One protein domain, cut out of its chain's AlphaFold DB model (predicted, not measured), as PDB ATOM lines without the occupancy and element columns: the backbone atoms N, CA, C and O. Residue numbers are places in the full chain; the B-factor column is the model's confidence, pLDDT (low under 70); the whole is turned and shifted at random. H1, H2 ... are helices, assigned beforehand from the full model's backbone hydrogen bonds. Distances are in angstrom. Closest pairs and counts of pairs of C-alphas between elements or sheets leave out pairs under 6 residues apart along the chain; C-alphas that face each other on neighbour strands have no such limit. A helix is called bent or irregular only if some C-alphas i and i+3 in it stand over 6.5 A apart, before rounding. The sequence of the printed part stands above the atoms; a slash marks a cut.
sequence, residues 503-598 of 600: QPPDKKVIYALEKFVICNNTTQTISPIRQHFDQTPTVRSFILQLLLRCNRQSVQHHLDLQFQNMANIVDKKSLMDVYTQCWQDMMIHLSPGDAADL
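What this domain is: This is residues 503 to 598 of the 600 residues of the protein "RING-type domain-containing protein" of Ciona savignyi (UniProt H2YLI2). Three helices, H2, H3 and H4, make a small core, their centres at the corners of a triangle, with the short H2 nearest the mean of the C-alphas; H1 lies along the side of H2 and H3 away from H4. A wide loop, residues 518 to 541, makes one end, and at the opposite end residues 588 to 594 stick out, of which 592 to 594 belong to H5. The printed part has 96 residues with five named helices, H1 to H5 in chain order, and no named strand: the class is all helix. It is compact, with a radius of gyration of the C-alphas of 14.0 A, and spans 43 by 30 by 20 A.

How they stand to each other: H1, residues 507 to 517, touches no helix. It is close to but not clearly touching H2, residues 542 to 548, at a shallow tilt of 30 degrees, opposite ways; the closest C-alphas, Leu 513 and Ile 543, are 7.6 A apart. It stands likewise to H3, residues 552 to 567, at 31 degrees but the same way, with the closest C-alphas, Glu 514 and Gln 562, 7.3 A apart. H2 and H3 form a helical hairpin at 34.8 degrees, only just a shallow tilt; H3 touches H2 with residues 555 to 559 alone, and the closest C-alphas, Leu 547 and Val 555, are 6.4 A apart. H4, residues 572 to 588, touches H2 with residues 579 to 586 alone, at a steep tilt of 58 degrees, the same way; the closest C-alphas, Gln 545 and Cys 582, are 6.4 A apart. H3 and H4, also a helical hairpin, only just touch, with 3 pairs of C-alphas within 8 A, Ala 567 and Leu 575 closest at 7.0 A; their tilt is a shallow 27 degrees. H1 and H4 are apart. H5, residues 592 to 596, is close to but not clearly touching H4: the closest C-alphas, Met 587 and Ala 595, are 6.8 A apart. In H1, H2 and H4 every O i to N i+4 pair is within hydrogen-bond range; in H3 10 of 12 are, and in H5 0 of 1, beside 1 of 2 O i to N i+3 pairs.

Where its parts are: H1 begins at C-alpha 507, (-58.944, -43.068, 24.094), and is 15.6 A long. H2 measures 9.9 A. H3 measures 20.9 A and is irregular, with C-alphas 554 and 557 7.4 A apart. H4 is the longest helix, 24.5 A, and H5 ends at C-alpha 596, (-43.732, -45.809, 0.777).

The domain as a whole: The C-alphas farthest apart, Gln 535 and Gly 593, are 43.6 A apart. The printed part has no cut. The link from H1 to H2 is long, 24 residues; in it residues 522 to 523 pair antiparallel with residues 518 to 519. The other links are tight. The mean pLDDT of the printed part is 76.0; residues 519 to 521, 530 to 532, 534 to 536 and 588 to 598 are under 70.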
ATOM      1  N   GLN A 503     -55.129 -51.148  15.631       71.38
ATOM      2  CA  GLN A 503     -55.937 -50.026  16.084       71.38
ATOM      3  C   GLN A 503     -55.487 -49.691  17.502       71.38
ATOM      4  O   GLN A 503     -55.247 -50.610  18.291       71.38
ATOM      5  N   PRO A 504     -55.384 -48.401  17.853       74.56
ATOM      6  CA  PRO A 504     -55.154 -48.039  19.239       74.56
ATOM      7  C   PRO A 504     -56.325 -48.514  20.121       74.56
ATOM      8  O   PRO A 504     -57.469 -48.556  19.654       74.56
ATOM      9  N   PRO A 505     -56.081 -48.823  21.407       82.00
ATOM     10  CA  PRO A 505     -57.159 -49.047  22.361       82.00
ATOM     11  C   PRO A 505     -57.989 -47.765  22.549       82.00
ATOM     12  O   PRO A 505     -57.594 -46.677  22.125       82.00
ATOM     13  N   ASP A 506     -59.139 -47.882  23.225       83.56
ATOM     14  CA  ASP A 506     -60.020 -46.743  23.522       83.56
ATOM     15  C   ASP A 506     -59.217 -45.550  24.084       83.56
ATOM     16  O   ASP A 506     -58.347 -45.709  24.945       83.56
ATOM     17  N   LYS A 507     -59.546 -44.332  23.636       83.88
ATOM     18  CA  LYS A 507     -58.944 -43.068  24.094       83.88
ATOM     19  C   LYS A 507     -58.838 -42.972  25.621       83.88
ATOM     20  O   LYS A 507     -57.872 -42.411  26.135       83.88
ATOM     21  N   LYS A 508     -59.802 -43.533  26.360       85.62
ATOM     22  CA  LYS A 508     -59.798 -43.590  27.833       85.62
ATOM     23  C   LYS A 508     -58.619 -44.384  28.395       85.62
ATOM     24  O   LYS A 508     -58.106 -44.026  29.452       85.62
ATOM     25  N   VAL A 509     -58.203 -45.447  27.711       85.00
ATOM     26  CA  VAL A 509     -57.048 -46.279  28.072       85.00
ATOM     27  C   VAL A 509     -55.768 -45.500  27.836       85.00
ATOM     28  O   VAL A 509     -54.961 -45.397  28.751       85.00
ATOM     29  N   ILE A 510     -55.625 -44.871  26.667       83.38
ATOM     30  CA  ILE A 510     -54.461 -44.031  26.344       83.38
ATOM     31  C   ILE A 510     -54.306 -42.916  27.381       83.38
ATOM     32  O   ILE A 510     -53.248 -42.778  27.985       83.38
ATOM     33  N   TYR A 511     -55.387 -42.199  27.687       83.06
ATOM     34  CA  TYR A 511     -55.376 -41.150  28.705       83.06
ATOM     35  C   TYR A 511     -55.055 -41.676  30.115       83.06
ATOM     36  O   TYR A 511     -54.373 -41.016  30.900       83.06
ATOM     37  N   ALA A 512     -55.523 -42.879  30.464       83.25
ATOM     38  CA  ALA A 512     -55.157 -43.515  31.726       83.25
ATOM     39  C   ALA A 512     -53.657 -43.855  31.777       83.25
ATOM     40  O   ALA A 512     -53.029 -43.648  32.813       83.25
ATOM     41  N   LEU A 513     -53.076 -44.320  30.666       83.50
ATOM     42  CA  LEU A 513     -51.640 -44.585  30.529       83.50
ATOM     43  C   LEU A 513     -50.804 -43.305  30.604       83.50
ATOM     44  O   LEU A 513     -49.794 -43.284  31.303       83.50
ATOM     45  N   GLU A 514     -51.252 -42.217  29.981       78.44
ATOM     46  CA  GLU A 514     -50.611 -40.905  30.116       78.44
ATOM     47  C   GLU A 514     -50.615 -40.422  31.569       78.44
ATOM     48  O   GLU A 514     -49.584 -39.987  32.075       78.44
ATOM     49  N   LYS A 515     -51.734 -40.581  32.287       78.44
ATOM     50  CA  LYS A 515     -51.822 -40.283  33.728       78.44
ATOM     51  C   LYS A 515     -50.923 -41.159  34.595       78.44
ATOM     52  O   LYS A 515     -50.540 -40.746  35.690       78.44
ATOM     53  N   PHE A 516     -50.596 -42.369  34.145       76.62
ATOM     54  CA  PHE A 516     -49.584 -43.180  34.815       76.62
ATOM     55  C   PHE A 516     -48.180 -42.612  34.633       76.62
ATOM     56  O   PHE A 516     -47.342 -42.928  35.458       76.62
ATOM     57  N   VAL A 517     -47.907 -41.775  33.631       74.69
ATOM     58  CA  VAL A 517     -46.570 -41.199  33.399       74.69
ATOM     59  C   VAL A 517     -46.466 -39.767  33.900       74.69
ATOM     60  O   VAL A 517     -45.450 -39.419  34.490       74.69
ATOM     61  N   ILE A 518     -47.503 -38.953  33.702       72.44
ATOM     62  CA  ILE A 518     -47.510 -37.518  33.999       72.44
ATOM     63  C   ILE A 518     -48.358 -37.251  35.244       72.44
ATOM     64  O   ILE A 518     -49.564 -37.508  35.254       72.44
ATOM     65  N   CYS A 519     -47.748 -36.694  36.291       67.88
ATOM     66  CA  CYS A 519     -48.455 -36.323  37.515       67.88
ATOM     67  C   CYS A 519     -47.864 -35.049  38.133       67.88
ATOM     68  O   CYS A 519     -46.669 -34.994  38.413       67.88
ATOM     69  N   ASN A 520     -48.704 -34.033  38.370       62.69
ATOM     70  CA  ASN A 520     -48.352 -32.794  39.080       62.69
ATOM     71  C   ASN A 520     -47.003 -32.177  38.638       62.69
ATOM     72  O   ASN A 520     -46.136 -31.930  39.470       62.69
ATOM     73  N   ASN A 521     -46.819 -31.959  37.330       67.38
ATOM     74  CA  ASN A 521     -45.602 -31.394  36.714       67.38
ATOM     75  C   ASN A 521     -44.311 -32.216  36.918       67.38
ATOM     76  O   ASN A 521     -43.210 -31.698  36.755       67.38
ATOM     77  N   THR A 522     -44.437 -33.501  37.246       70.38
ATOM     78  CA  THR A 522     -43.330 -34.465  37.315       70.38
ATOM     79  C   THR A 522     -43.680 -35.725  36.528       70.38
ATOM     80  O   THR A 522     -44.842 -35.946  36.163       70.38
ATOM     81  N   THR A 523     -42.677 -36.552  36.242       75.25
ATOM     82  CA  THR A 523     -42.865 -37.849  35.584       75.25
ATOM     83  C   THR A 523     -42.668 -38.997  36.564       75.25
ATOM     84  O   THR A 523     -42.004 -38.852  37.590       75.25
ATOM     85  N   GLN A 524     -43.242 -40.156  36.251       77.44
ATOM     86  CA  GLN A 524     -43.034 -41.389  37.008       77.44
ATOM     87  C   GLN A 524     -42.879 -42.593  36.070       77.44
ATOM     88  O   GLN A 524     -43.274 -42.563  34.898       77.44
ATOM     89  N   THR A 525     -42.287 -43.672  36.582       73.19
ATOM     90  CA  THR A 525     -42.232 -44.952  35.867       73.19
ATOM     91  C   THR A 525     -43.637 -45.516  35.659       73.19
ATOM     92  O   THR A 525     -44.489 -45.435  36.545       73.19
ATOM     93  N   ILE A 526     -43.885 -46.128  34.494       77.00
ATOM     94  CA  ILE A 526     -45.159 -46.802  34.210       77.00
ATOM     95  C   ILE A 526     -45.269 -48.002  35.148       77.00
ATOM     96  O   ILE A 526     -44.673 -49.050  34.906       77.00
ATOM     97  N   SER A 527     -46.015 -47.839  36.235       78.75
ATOM     98  CA  SER A 527     -46.257 -48.892  37.210       78.75
ATOM     99  C   SER A 527     -47.728 -48.913  37.609       78.75
ATOM    100  O   SER A 527     -48.287 -47.881  37.988       78.75
ATOM    101  N   PRO A 528     -48.371 -50.093  37.619       77.06
ATOM    102  CA  PRO A 528     -49.733 -50.208  38.120       77.06
ATOM    103  C   PRO A 528     -49.803 -50.068  39.650       77.06
ATOM    104  O   PRO A 528     -50.898 -49.953  40.196       77.06
ATOM    105  N   ILE A 529     -48.674 -50.108  40.371       75.50
ATOM    106  CA  ILE A 529     -48.664 -50.176  41.839       75.50
ATOM    107  C   ILE A 529     -47.864 -49.038  42.482       75.50
ATOM    108  O   ILE A 529     -48.378 -48.420  43.417       75.50
ATOM    109  N   ARG A 530     -46.637 -48.763  42.014       68.12
ATOM    110  CA  ARG A 530     -45.778 -47.710  42.578       68.12
ATOM    111  C   ARG A 530     -46.133 -46.341  42.006       68.12
ATOM    112  O   ARG A 530     -46.376 -46.210  40.815       68.12
ATOM    113  N   GLN A 531     -46.065 -45.327  42.861       65.56
ATOM    114  CA  GLN A 531     -45.940 -43.925  42.463       65.56
ATOM    115  C   GLN A 531     -44.531 -43.488  42.863       65.56
ATOM    116  O   GLN A 531     -44.299 -43.108  44.011       65.56
ATOM    117  N   HIS A 532     -43.564 -43.692  41.969       66.81
ATOM    118  CA  HIS A 532     -42.189 -43.243  42.175       66.81
ATOM    119  C   HIS A 532     -41.938 -42.058  41.256       66.81
ATOM    120  O   HIS A 532     -41.752 -42.238  40.054       66.81
ATOM    121  N   PHE A 533     -42.011 -40.862  41.830       71.31
ATOM    122  CA  PHE A 533     -41.797 -39.617  41.108       71.31
ATOM    123  C   PHE A 533     -40.308 -39.433  40.843       71.31
ATOM    124  O   PHE A 533     -39.485 -39.601  41.747       71.31
ATOM    125  N   ASP A 534     -39.977 -39.094  39.606       67.31
ATOM    126  CA  ASP A 534     -38.612 -38.770  39.237       67.31
ATOM    127  C   ASP A 534     -38.207 -37.448  39.900       67.31
ATOM    128  O   ASP A 534     -38.982 -36.490  39.930       67.31
ATOM    129  N   GLN A 535     -36.979 -37.384  40.419       66.75
ATOM    130  CA  GLN A 535     -36.418 -36.136  40.956       66.75
ATOM    131  C   GLN A 535     -36.287 -35.068  39.860       66.75
ATOM    132  O   GLN A 535     -36.406 -33.876  40.139       66.75
ATOM    133  N   THR A 536     -36.083 -35.506  38.616       68.31
ATOM    134  CA  THR A 536     -36.089 -34.688  37.403       68.31
ATOM    135  C   THR A 536     -37.024 -35.313  36.363       68.31
ATOM    136  O   THR A 536     -36.945 -36.522  36.114       68.31
ATOM    137  N   PRO A 537     -37.912 -34.531  35.723       73.81
ATOM    138  CA  PRO A 537     -38.796 -35.068  34.701       73.81
ATOM    139  C   PRO A 537     -38.036 -35.754  33.557       73.81
ATOM    140  O   PRO A 537     -37.150 -35.169  32.943       73.81
ATOM    141  N   THR A 538     -38.387 -37.006  33.275       75.44
ATOM    142  CA  THR A 538     -37.714 -37.889  32.318       75.44
ATOM    143  C   THR A 538     -38.703 -38.382  31.264       75.44
ATOM    144  O   THR A 538     -39.749 -38.953  31.586       75.44
ATOM    145  N   VAL A 539     -38.359 -38.218  29.984       72.19
ATOM    146  CA  VAL A 539     -39.154 -38.751  28.867       72.19
ATOM    147  C   VAL A 539     -38.922 -40.256  28.757       72.19
ATOM    148  O   VAL A 539     -37.803 -40.704  28.525       72.19
ATOM    149  N   ARG A 540     -39.984 -41.053  28.897       77.00
ATOM    150  CA  ARG A 540     -39.955 -42.500  28.637       77.00
ATOM    151  C   ARG A 540     -40.693 -42.791  27.338       77.00
ATOM    152  O   ARG A 540     -41.880 -42.496  27.224       77.00
ATOM    153  N   SER A 541     -40.006 -43.407  26.384       84.25
ATOM    154  CA  SER A 541     -40.526 -43.659  25.037       84.25
ATOM    155  C   SER A 541     -41.498 -44.836  24.935       84.25
ATOM    156  O   SER A 541     -42.075 -45.031  23.877       84.25
ATOM    157  N   PHE A 542     -41.737 -45.615  25.994       85.00
ATOM    158  CA  PHE A 542     -42.510 -46.862  25.889       85.00
ATOM    159  C   PHE A 542     -43.939 -46.671  25.342       85.00
ATOM    160  O   PHE A 542     -44.315 -47.337  24.383       85.00
ATOM    161  N   ILE A 543     -44.732 -45.740  25.895       83.44
ATOM    162  CA  ILE A 543     -46.097 -45.466  25.388       83.44
ATOM    163  C   ILE A 543     -46.043 -44.935  23.954       83.44
ATOM    164  O   ILE A 543     -46.847 -45.343  23.122       83.44
ATOM    165  N   LEU A 544     -45.066 -44.070  23.663       85.19
ATOM    166  CA  LEU A 544     -44.840 -43.539  22.322       85.19
ATOM    167  C   LEU A 544     -44.555 -44.676  21.329       85.19
ATOM    168  O   LEU A 544     -45.206 -44.764  20.298       85.19
ATOM    169  N   GLN A 545     -43.657 -45.600  21.670       85.69
ATOM    170  CA  GLN A 545     -43.338 -46.776  20.860       85.69
ATOM    171  C   GLN A 545     -44.562 -47.679  20.643       85.69
ATOM    172  O   GLN A 545     -44.722 -48.223  19.556       85.69
ATOM    173  N   LEU A 546     -45.445 -47.832  21.638       84.88
ATOM    174  CA  LEU A 546     -46.691 -48.593  21.483       84.88
ATOM    175  C   LEU A 546     -47.701 -47.894  20.561       84.88
ATOM    176  O   LEU A 546     -48.316 -48.555  19.725       84.88
ATOM    177  N   LEU A 547     -47.856 -46.573  20.678       84.50
ATOM    178  CA  LEU A 547     -48.729 -45.787  19.802       84.50
ATOM    179  C   LEU A 547     -48.225 -45.789  18.359       84.50
ATOM    180  O   LEU A 547     -49.024 -45.935  17.442       84.50
ATOM    181  N   LEU A 548     -46.909 -45.693  18.161       83.00
ATOM    182  CA  LEU A 548     -46.296 -45.735  16.835       83.00
ATOM    183  C   LEU A 548     -46.520 -47.078  16.126       83.00
ATOM    184  O   LEU A 548     -46.628 -47.094  14.912       83.00
ATOM    185  N   ARG A 549     -46.701 -48.196  16.842       79.62
ATOM    186  CA  ARG A 549     -47.067 -49.489  16.219       79.62
ATOM    187  C   ARG A 549     -48.464 -49.501  15.590       79.62
ATOM    188  O   ARG A 549     -48.773 -50.419  14.836       79.62
ATOM    189  N   CYS A 550     -49.318 -48.544  15.943       77.62
ATOM    190  CA  CYS A 550     -50.698 -48.479  15.482       77.62
ATOM    191  C   CYS A 550     -50.831 -47.671  14.183       77.62
ATOM    192  O   CYS A 550     -49.928 -46.942  13.783       77.62
ATOM    193  N   ASN A 551     -51.996 -47.755  13.532       76.62
ATOM    194  CA  ASN A 551     -52.274 -46.954  12.339       76.62
ATOM    195  C   ASN A 551     -52.124 -45.446  12.625       76.62
ATOM    196  O   ASN A 551     -52.851 -44.893  13.454       76.62
ATOM    197  N   ARG A 552     -51.252 -44.778  11.857       73.62
ATOM    198  CA  ARG A 552     -50.917 -43.349  11.961       73.62
ATOM    199  C   ARG A 552     -52.142 -42.442  12.043       73.62
ATOM    200  O   ARG A 552     -52.222 -41.616  12.949       73.62
ATOM    201  N   GLN A 553     -53.110 -42.618  11.140       76.81
ATOM    202  CA  GLN A 553     -54.313 -41.774  11.087       76.81
ATOM    203  C   GLN A 553     -55.114 -41.826  12.396       76.81
ATOM    204  O   GLN A 553     -55.725 -40.841  12.803       76.81
ATOM    205  N   SER A 554     -55.097 -42.974  13.074       77.56
ATOM    206  CA  SER A 554     -55.858 -43.208  14.300       77.56
ATOM    207  C   SER A 554     -55.118 -42.730  15.557       77.56
ATOM    208  O   SER A 554     -55.769 -42.431  16.556       77.56
ATOM    209  N   VAL A 555     -53.782 -42.623  15.519       82.12
ATOM    210  CA  VAL A 555     -52.958 -42.214  16.674       82.12
ATOM    211  C   VAL A 555     -52.434 -40.785  16.630       82.12
ATOM    212  O   VAL A 555     -52.013 -40.293  17.670       82.12
ATOM    213  N   GLN A 556     -52.489 -40.089  15.491       83.62
ATOM    214  CA  GLN A 556     -51.932 -38.736  15.345       83.62
ATOM    215  C   GLN A 556     -52.397 -37.773  16.447       83.62
ATOM    216  O   GLN A 556     -51.577 -37.187  17.142       83.62
ATOM    217  N   HIS A 557     -53.708 -37.702  16.691       85.88
ATOM    218  CA  HIS A 557     -54.262 -36.863  17.756       85.88
ATOM    219  C   HIS A 557     -53.719 -37.223  19.153       85.88
ATOM    220  O   HIS A 557     -53.536 -36.346  19.993       85.88
ATOM    221  N   HIS A 558     -53.465 -38.509  19.407       83.31
ATOM    222  CA  HIS A 558     -52.904 -38.978  20.673       83.31
ATOM    223  C   HIS A 558     -51.428 -38.605  20.814       83.31
ATOM    224  O   HIS A 558     -51.024 -38.159  21.881       83.31
ATOM    225  N   LEU A 559     -50.647 -38.719  19.737       85.56
ATOM    226  CA  LEU A 559     -49.244 -38.299  19.709       85.56
ATOM    227  C   LEU A 559     -49.105 -36.788  19.932       85.56
ATOM    228  O   LEU A 559     -48.273 -36.367  20.733       85.56
ATOM    229  N   ASP A 560     -49.955 -35.982  19.289       86.25
ATOM    230  CA  ASP A 560     -49.958 -34.523  19.449       86.25
ATOM    231  C   ASP A 560     -50.285 -34.119  20.894       86.25
ATOM    232  O   ASP A 560     -49.599 -33.283  21.487       86.25
ATOM    233  N   LEU A 561     -51.309 -34.743  21.488       84.06
ATOM    234  CA  LEU A 561     -51.706 -34.484  22.872       84.06
ATOM    235  C   LEU A 561     -50.610 -34.905  23.863       84.06
ATOM    236  O   LEU A 561     -50.278 -34.145  24.777       84.06
ATOM    237  N   GLN A 562     -50.014 -36.083  23.665       82.88
ATOM    238  CA  GLN A 562     -48.914 -36.577  24.488       82.88
ATOM    239  C   GLN A 562     -47.701 -35.637  24.412       82.88
ATOM    240  O   GLN A 562     -47.090 -35.329  25.441       82.88
ATOM    241  N   PHE A 563     -47.370 -35.151  23.211       85.56
ATOM    242  CA  PHE A 563     -46.281 -34.206  22.991       85.56
ATOM    243  C   PHE A 563     -46.542 -32.878  23.707       85.56
ATOM    244  O   PHE A 563     -45.681 -32.409  24.450       85.56
ATOM    245  N   GLN A 564     -47.738 -32.298  23.559       85.75
ATOM    246  CA  GLN A 564     -48.115 -31.049  24.233       85.75
ATOM    247  C   GLN A 564     -48.046 -31.175  25.760       85.75
ATOM    248  O   GLN A 564     -47.484 -30.309  26.429       85.75
ATOM    249  N   ASN A 565     -48.564 -32.275  26.314       83.44
ATOM    250  CA  ASN A 565     -48.543 -32.520  27.754       83.44
ATOM    251  C   ASN A 565     -47.110 -32.666  28.297       83.44
ATOM    252  O   ASN A 565     -46.803 -32.120  29.357       83.44
ATOM    253  N   MET A 566     -46.222 -33.354  27.572       82.19
ATOM    254  CA  MET A 566     -44.815 -33.515  27.967       82.19
ATOM    255  C   MET A 566     -43.981 -32.247  27.757       82.19
ATOM    256  O   MET A 566     -43.104 -31.963  28.570       82.19
ATOM    257  N   ALA A 567     -44.266 -31.457  26.719       84.25
ATOM    258  CA  ALA A 567     -43.568 -30.202  26.422       84.25
ATOM    259  C   ALA A 567     -43.790 -29.113  27.486       84.25
ATOM    260  O   ALA A 567     -43.019 -28.159  27.561       84.25
ATOM    261  N   ASN A 568     -44.830 -29.255  28.314       82.56
ATOM    262  CA  ASN A 568     -45.065 -28.388  29.471       82.56
ATOM    263  C   ASN A 568     -44.166 -28.729  30.673       82.56
ATOM    264  O   ASN A 568     -44.140 -27.978  31.645       82.56
ATOM    265  N   ILE A 569     -43.476 -29.872  30.638       82.00
ATOM    266  CA  ILE A 569     -42.769 -30.452  31.787       82.00
ATOM    267  C   ILE A 569     -41.276 -30.651  31.485       82.00
ATOM    268  O   ILE A 569     -40.443 -30.491  32.373       82.00
ATOM    269  N   VAL A 570     -40.937 -31.010  30.246       81.75
ATOM    270  CA  VAL A 570     -39.569 -31.301  29.795       81.75
ATOM    271  C   VAL A 570     -39.163 -30.331  28.687       81.75
ATOM    272  O   VAL A 570     -40.010 -29.848  27.936       81.75
ATOM    273  N   ASP A 571     -37.858 -30.069  28.564       84.19
ATOM    274  CA  ASP A 571     -37.297 -29.283  27.466       84.19
ATOM    275  C   ASP A 571     -37.739 -29.806  26.085       84.19
ATOM    276  O   ASP A 571     -37.674 -31.004  25.784       84.19
ATOM    277  N   LYS A 572     -38.176 -28.877  25.226       85.12
ATOM    278  CA  LYS A 572     -38.732 -29.197  23.906       85.12
ATOM    279  C   LYS A 572     -37.708 -29.846  22.983       85.12
ATOM    280  O   LYS A 572     -38.099 -30.693  22.186       85.12
ATOM    281  N   LYS A 573     -36.425 -29.475  23.067       84.19
ATOM    282  CA  LYS A 573     -35.387 -30.037  22.197       84.19
ATOM    283  C   LYS A 573     -35.159 -31.506  22.540       84.19
ATOM    284  O   LYS A 573     -35.277 -32.353  21.662       84.19
ATOM    285  N   SER A 574     -34.977 -31.818  23.824       82.56
ATOM    286  CA  SER A 574     -34.842 -33.208  24.279       82.56
ATOM    287  C   SER A 574     -36.074 -34.064  23.960       82.56
ATOM    288  O   SER A 574     -35.939 -35.234  23.608       82.56
ATOM    289  N   LEU A 575     -37.283 -33.496  24.047       85.56
ATOM    290  CA  LEU A 575     -38.511 -34.199  23.672       85.56
ATOM    291  C   LEU A 575     -38.567 -34.502  22.165       85.56
ATOM    292  O   LEU A 575     -38.913 -35.621  21.783       85.56
ATOM    293  N   MET A 576     -38.200 -33.534  21.320       85.31
ATOM    294  CA  MET A 576     -38.132 -33.712  19.865       85.31
ATOM    295  C   MET A 576     -37.112 -34.780  19.465       85.31
ATOM    296  O   MET A 576     -37.412 -35.590  18.588       85.31
ATOM    297  N   ASP A 577     -35.955 -34.833  20.130       85.69
ATOM    298  CA  ASP A 577     -34.922 -35.842  19.865       85.69
ATOM    299  C   ASP A 577     -35.453 -37.261  20.141       85.69
ATOM    300  O   ASP A 577     -35.322 -38.153  19.303       85.69
ATOM    301  N   VAL A 578     -36.150 -37.468  21.269       85.69
ATOM    302  CA  VAL A 578     -36.755 -38.770  21.616       85.69
ATOM    303  C   VAL A 578     -37.849 -39.173  20.623       85.69
ATOM    304  O   VAL A 578     -37.909 -40.337  20.220       85.69
ATOM    305  N   TYR A 579     -38.713 -38.236  20.221       87.38
ATOM    306  CA  TYR A 579     -39.763 -38.511  19.235       87.38
ATOM    307  C   TYR A 579     -39.178 -38.857  17.866       87.38
ATOM    308  O   TYR A 579     -39.617 -39.828  17.250       87.38
ATOM    309  N   THR A 580     -38.160 -38.114  17.431       85.94
ATOM    310  CA  THR A 580     -37.449 -38.353  16.169       85.94
ATOM    311  C   THR A 580     -36.786 -39.727  16.174       85.94
ATOM    312  O   THR A 580     -36.980 -40.488  15.229       85.94
ATOM    313  N   GLN A 581     -36.092 -40.090  17.257       86.94
ATOM    314  CA  GLN A 581     -35.454 -41.402  17.377       86.94
ATOM    315  C   GLN A 581     -36.481 -42.540  17.314       86.94
ATOM    316  O   GLN A 581     -36.311 -43.477  16.545       86.94
ATOM    317  N   CYS A 582     -37.588 -42.444  18.060       85.75
ATOM    318  CA  CYS A 582     -38.621 -43.488  18.049       85.75
ATOM    319  C   CYS A 582     -39.281 -43.648  16.672       85.75
ATOM    320  O   CYS A 582     -39.636 -44.760  16.283       85.75
ATOM    321  N   TRP A 583     -39.446 -42.544  15.941       81.88
ATOM    322  CA  TRP A 583     -39.929 -42.561  14.562       81.88
ATOM    323  C   TRP A 583     -38.934 -43.232  13.614       81.88
ATOM    324  O   TRP A 583     -39.328 -44.090  12.828       81.88
ATOM    325  N   GLN A 584     -37.652 -42.876  13.700       82.50
ATOM    326  CA  GLN A 584     -36.595 -43.482  12.885       82.50
ATOM    327  C   GLN A 584     -36.474 -44.988  13.152       82.50
ATOM    328  O   GLN A 584     -36.446 -45.770  12.205       82.50
ATOM    329  N   ASP A 585     -36.496 -45.398  14.422       81.19
ATOM    330  CA  ASP A 585     -36.457 -46.808  14.822       81.19
ATOM    331  C   ASP A 585     -37.653 -47.585  14.253       81.19
ATOM    332  O   ASP A 585     -37.495 -48.690  13.737       81.19
ATOM    333  N   MET A 586     -38.856 -46.999  14.281       76.50
ATOM    334  CA  MET A 586     -40.034 -47.605  13.656       76.50
ATOM    335  C   MET A 586     -39.837 -47.790  12.145       76.50
ATOM    336  O   MET A 586     -40.163 -48.855  11.620       76.50
ATOM    337  N   MET A 587     -39.293 -46.787  11.447       71.44
ATOM    338  CA  MET A 587     -39.075 -46.851   9.998       71.44
ATOM    339  C   MET A 587     -38.088 -47.946   9.589       71.44
ATOM    340  O   MET A 587     -38.291 -48.588   8.562       71.44
ATOM    341  N   ILE A 588     -37.065 -48.208  10.404       69.88
ATOM    342  CA  ILE A 588     -36.079 -49.274  10.158       69.88
ATOM    343  C   ILE A 588     -36.727 -50.672  10.213       69.88
ATOM    344  O   ILE A 588     -36.249 -51.604   9.567       69.88
ATOM    345  N   HIS A 589     -37.824 -50.828  10.956       60.16
ATOM    346  CA  HIS A 589     -38.523 -52.102  11.141       60.16
ATOM    347  C   HIS A 589     -39.717 -52.323  10.192       60.16
ATOM    348  O   HIS A 589     -40.374 -53.363  10.285       60.16
ATOM    349  N   LEU A 590     -40.002 -51.385   9.281       59.59
ATOM    350  CA  LEU A 590     -41.065 -51.506   8.277       59.59
ATOM    351  C   LEU A 590     -40.555 -52.144   6.978       59.59
ATOM    352  O   LEU A 590     -39.400 -51.970   6.590       59.59
ATOM    353  N   SER A 591     -41.424 -52.885   6.283       50.41
ATOM    354  CA  SER A 591     -41.091 -53.425   4.962       50.41
ATOM    355  C   SER A 591     -40.997 -52.289   3.918       50.41
ATOM    356  O   SER A 591     -41.645 -51.253   4.090       50.41
ATOM    357  N   PRO A 592     -40.238 -52.445   2.812       43.75
ATOM    358  CA  PRO A 592     -40.051 -51.376   1.820       43.75
ATOM    359  C   PRO A 592     -41.358 -50.844   1.202       43.75
ATOM    360  O   PRO A 592     -41.399 -49.695   0.772       43.75
ATOM    361  N   GLY A 593     -42.418 -51.661   1.162       46.16
ATOM    362  CA  GLY A 593     -43.744 -51.258   0.680       46.16
ATOM    363  C   GLY A 593     -44.521 -50.408   1.688       46.16
ATOM    364  O   GLY A 593     -45.109 -49.402   1.308       46.16
ATOM    365  N   ASP A 594     -44.446 -50.744   2.978       45.78
ATOM    366  CA  ASP A 594     -45.117 -49.995   4.053       45.78
ATOM    367  C   ASP A 594     -44.432 -48.643   4.330       45.78
ATOM    368  O   ASP A 594     -45.060 -47.696   4.804       45.78
ATOM    369  N   ALA A 595     -43.138 -48.532   4.012       43.66
ATOM    370  CA  ALA A 595     -42.393 -47.280   4.096       43.66
ATOM    371  C   ALA A 595     -42.840 -46.249   3.042       43.66
ATOM    372  O   ALA A 595     -42.787 -45.051   3.310       43.66
ATOM    373  N   ALA A 596     -43.299 -46.691   1.864       39.75
ATOM    374  CA  ALA A 596     -43.732 -45.809   0.777       39.75
ATOM    375  C   ALA A 596     -45.102 -45.157   1.049       39.75
ATOM    376  O   ALA A 596     -45.289 -43.981   0.742       39.75
ATOM    377  N   ASP A 597     -46.018 -45.878   1.703       43.94
ATOM    378  CA  ASP A 597     -47.329 -45.359   2.127       43.94
ATOM    379  C   ASP A 597     -47.240 -44.331   3.276       43.94
ATOM    380  O   ASP A 597     -48.224 -43.670   3.587       43.94
ATOM    381  N   LEU A 598     -46.072 -44.170   3.917       45.50
ATOM    382  CA  LEU A 598     -45.844 -43.178   4.980       45.50
ATOM    383  C   LEU A 598     -45.413 -41.793   4.470       45.50
ATOM    384  O   LEU A 598     -45.506 -40.823   5.233       45.50
TER     385      LEU A 598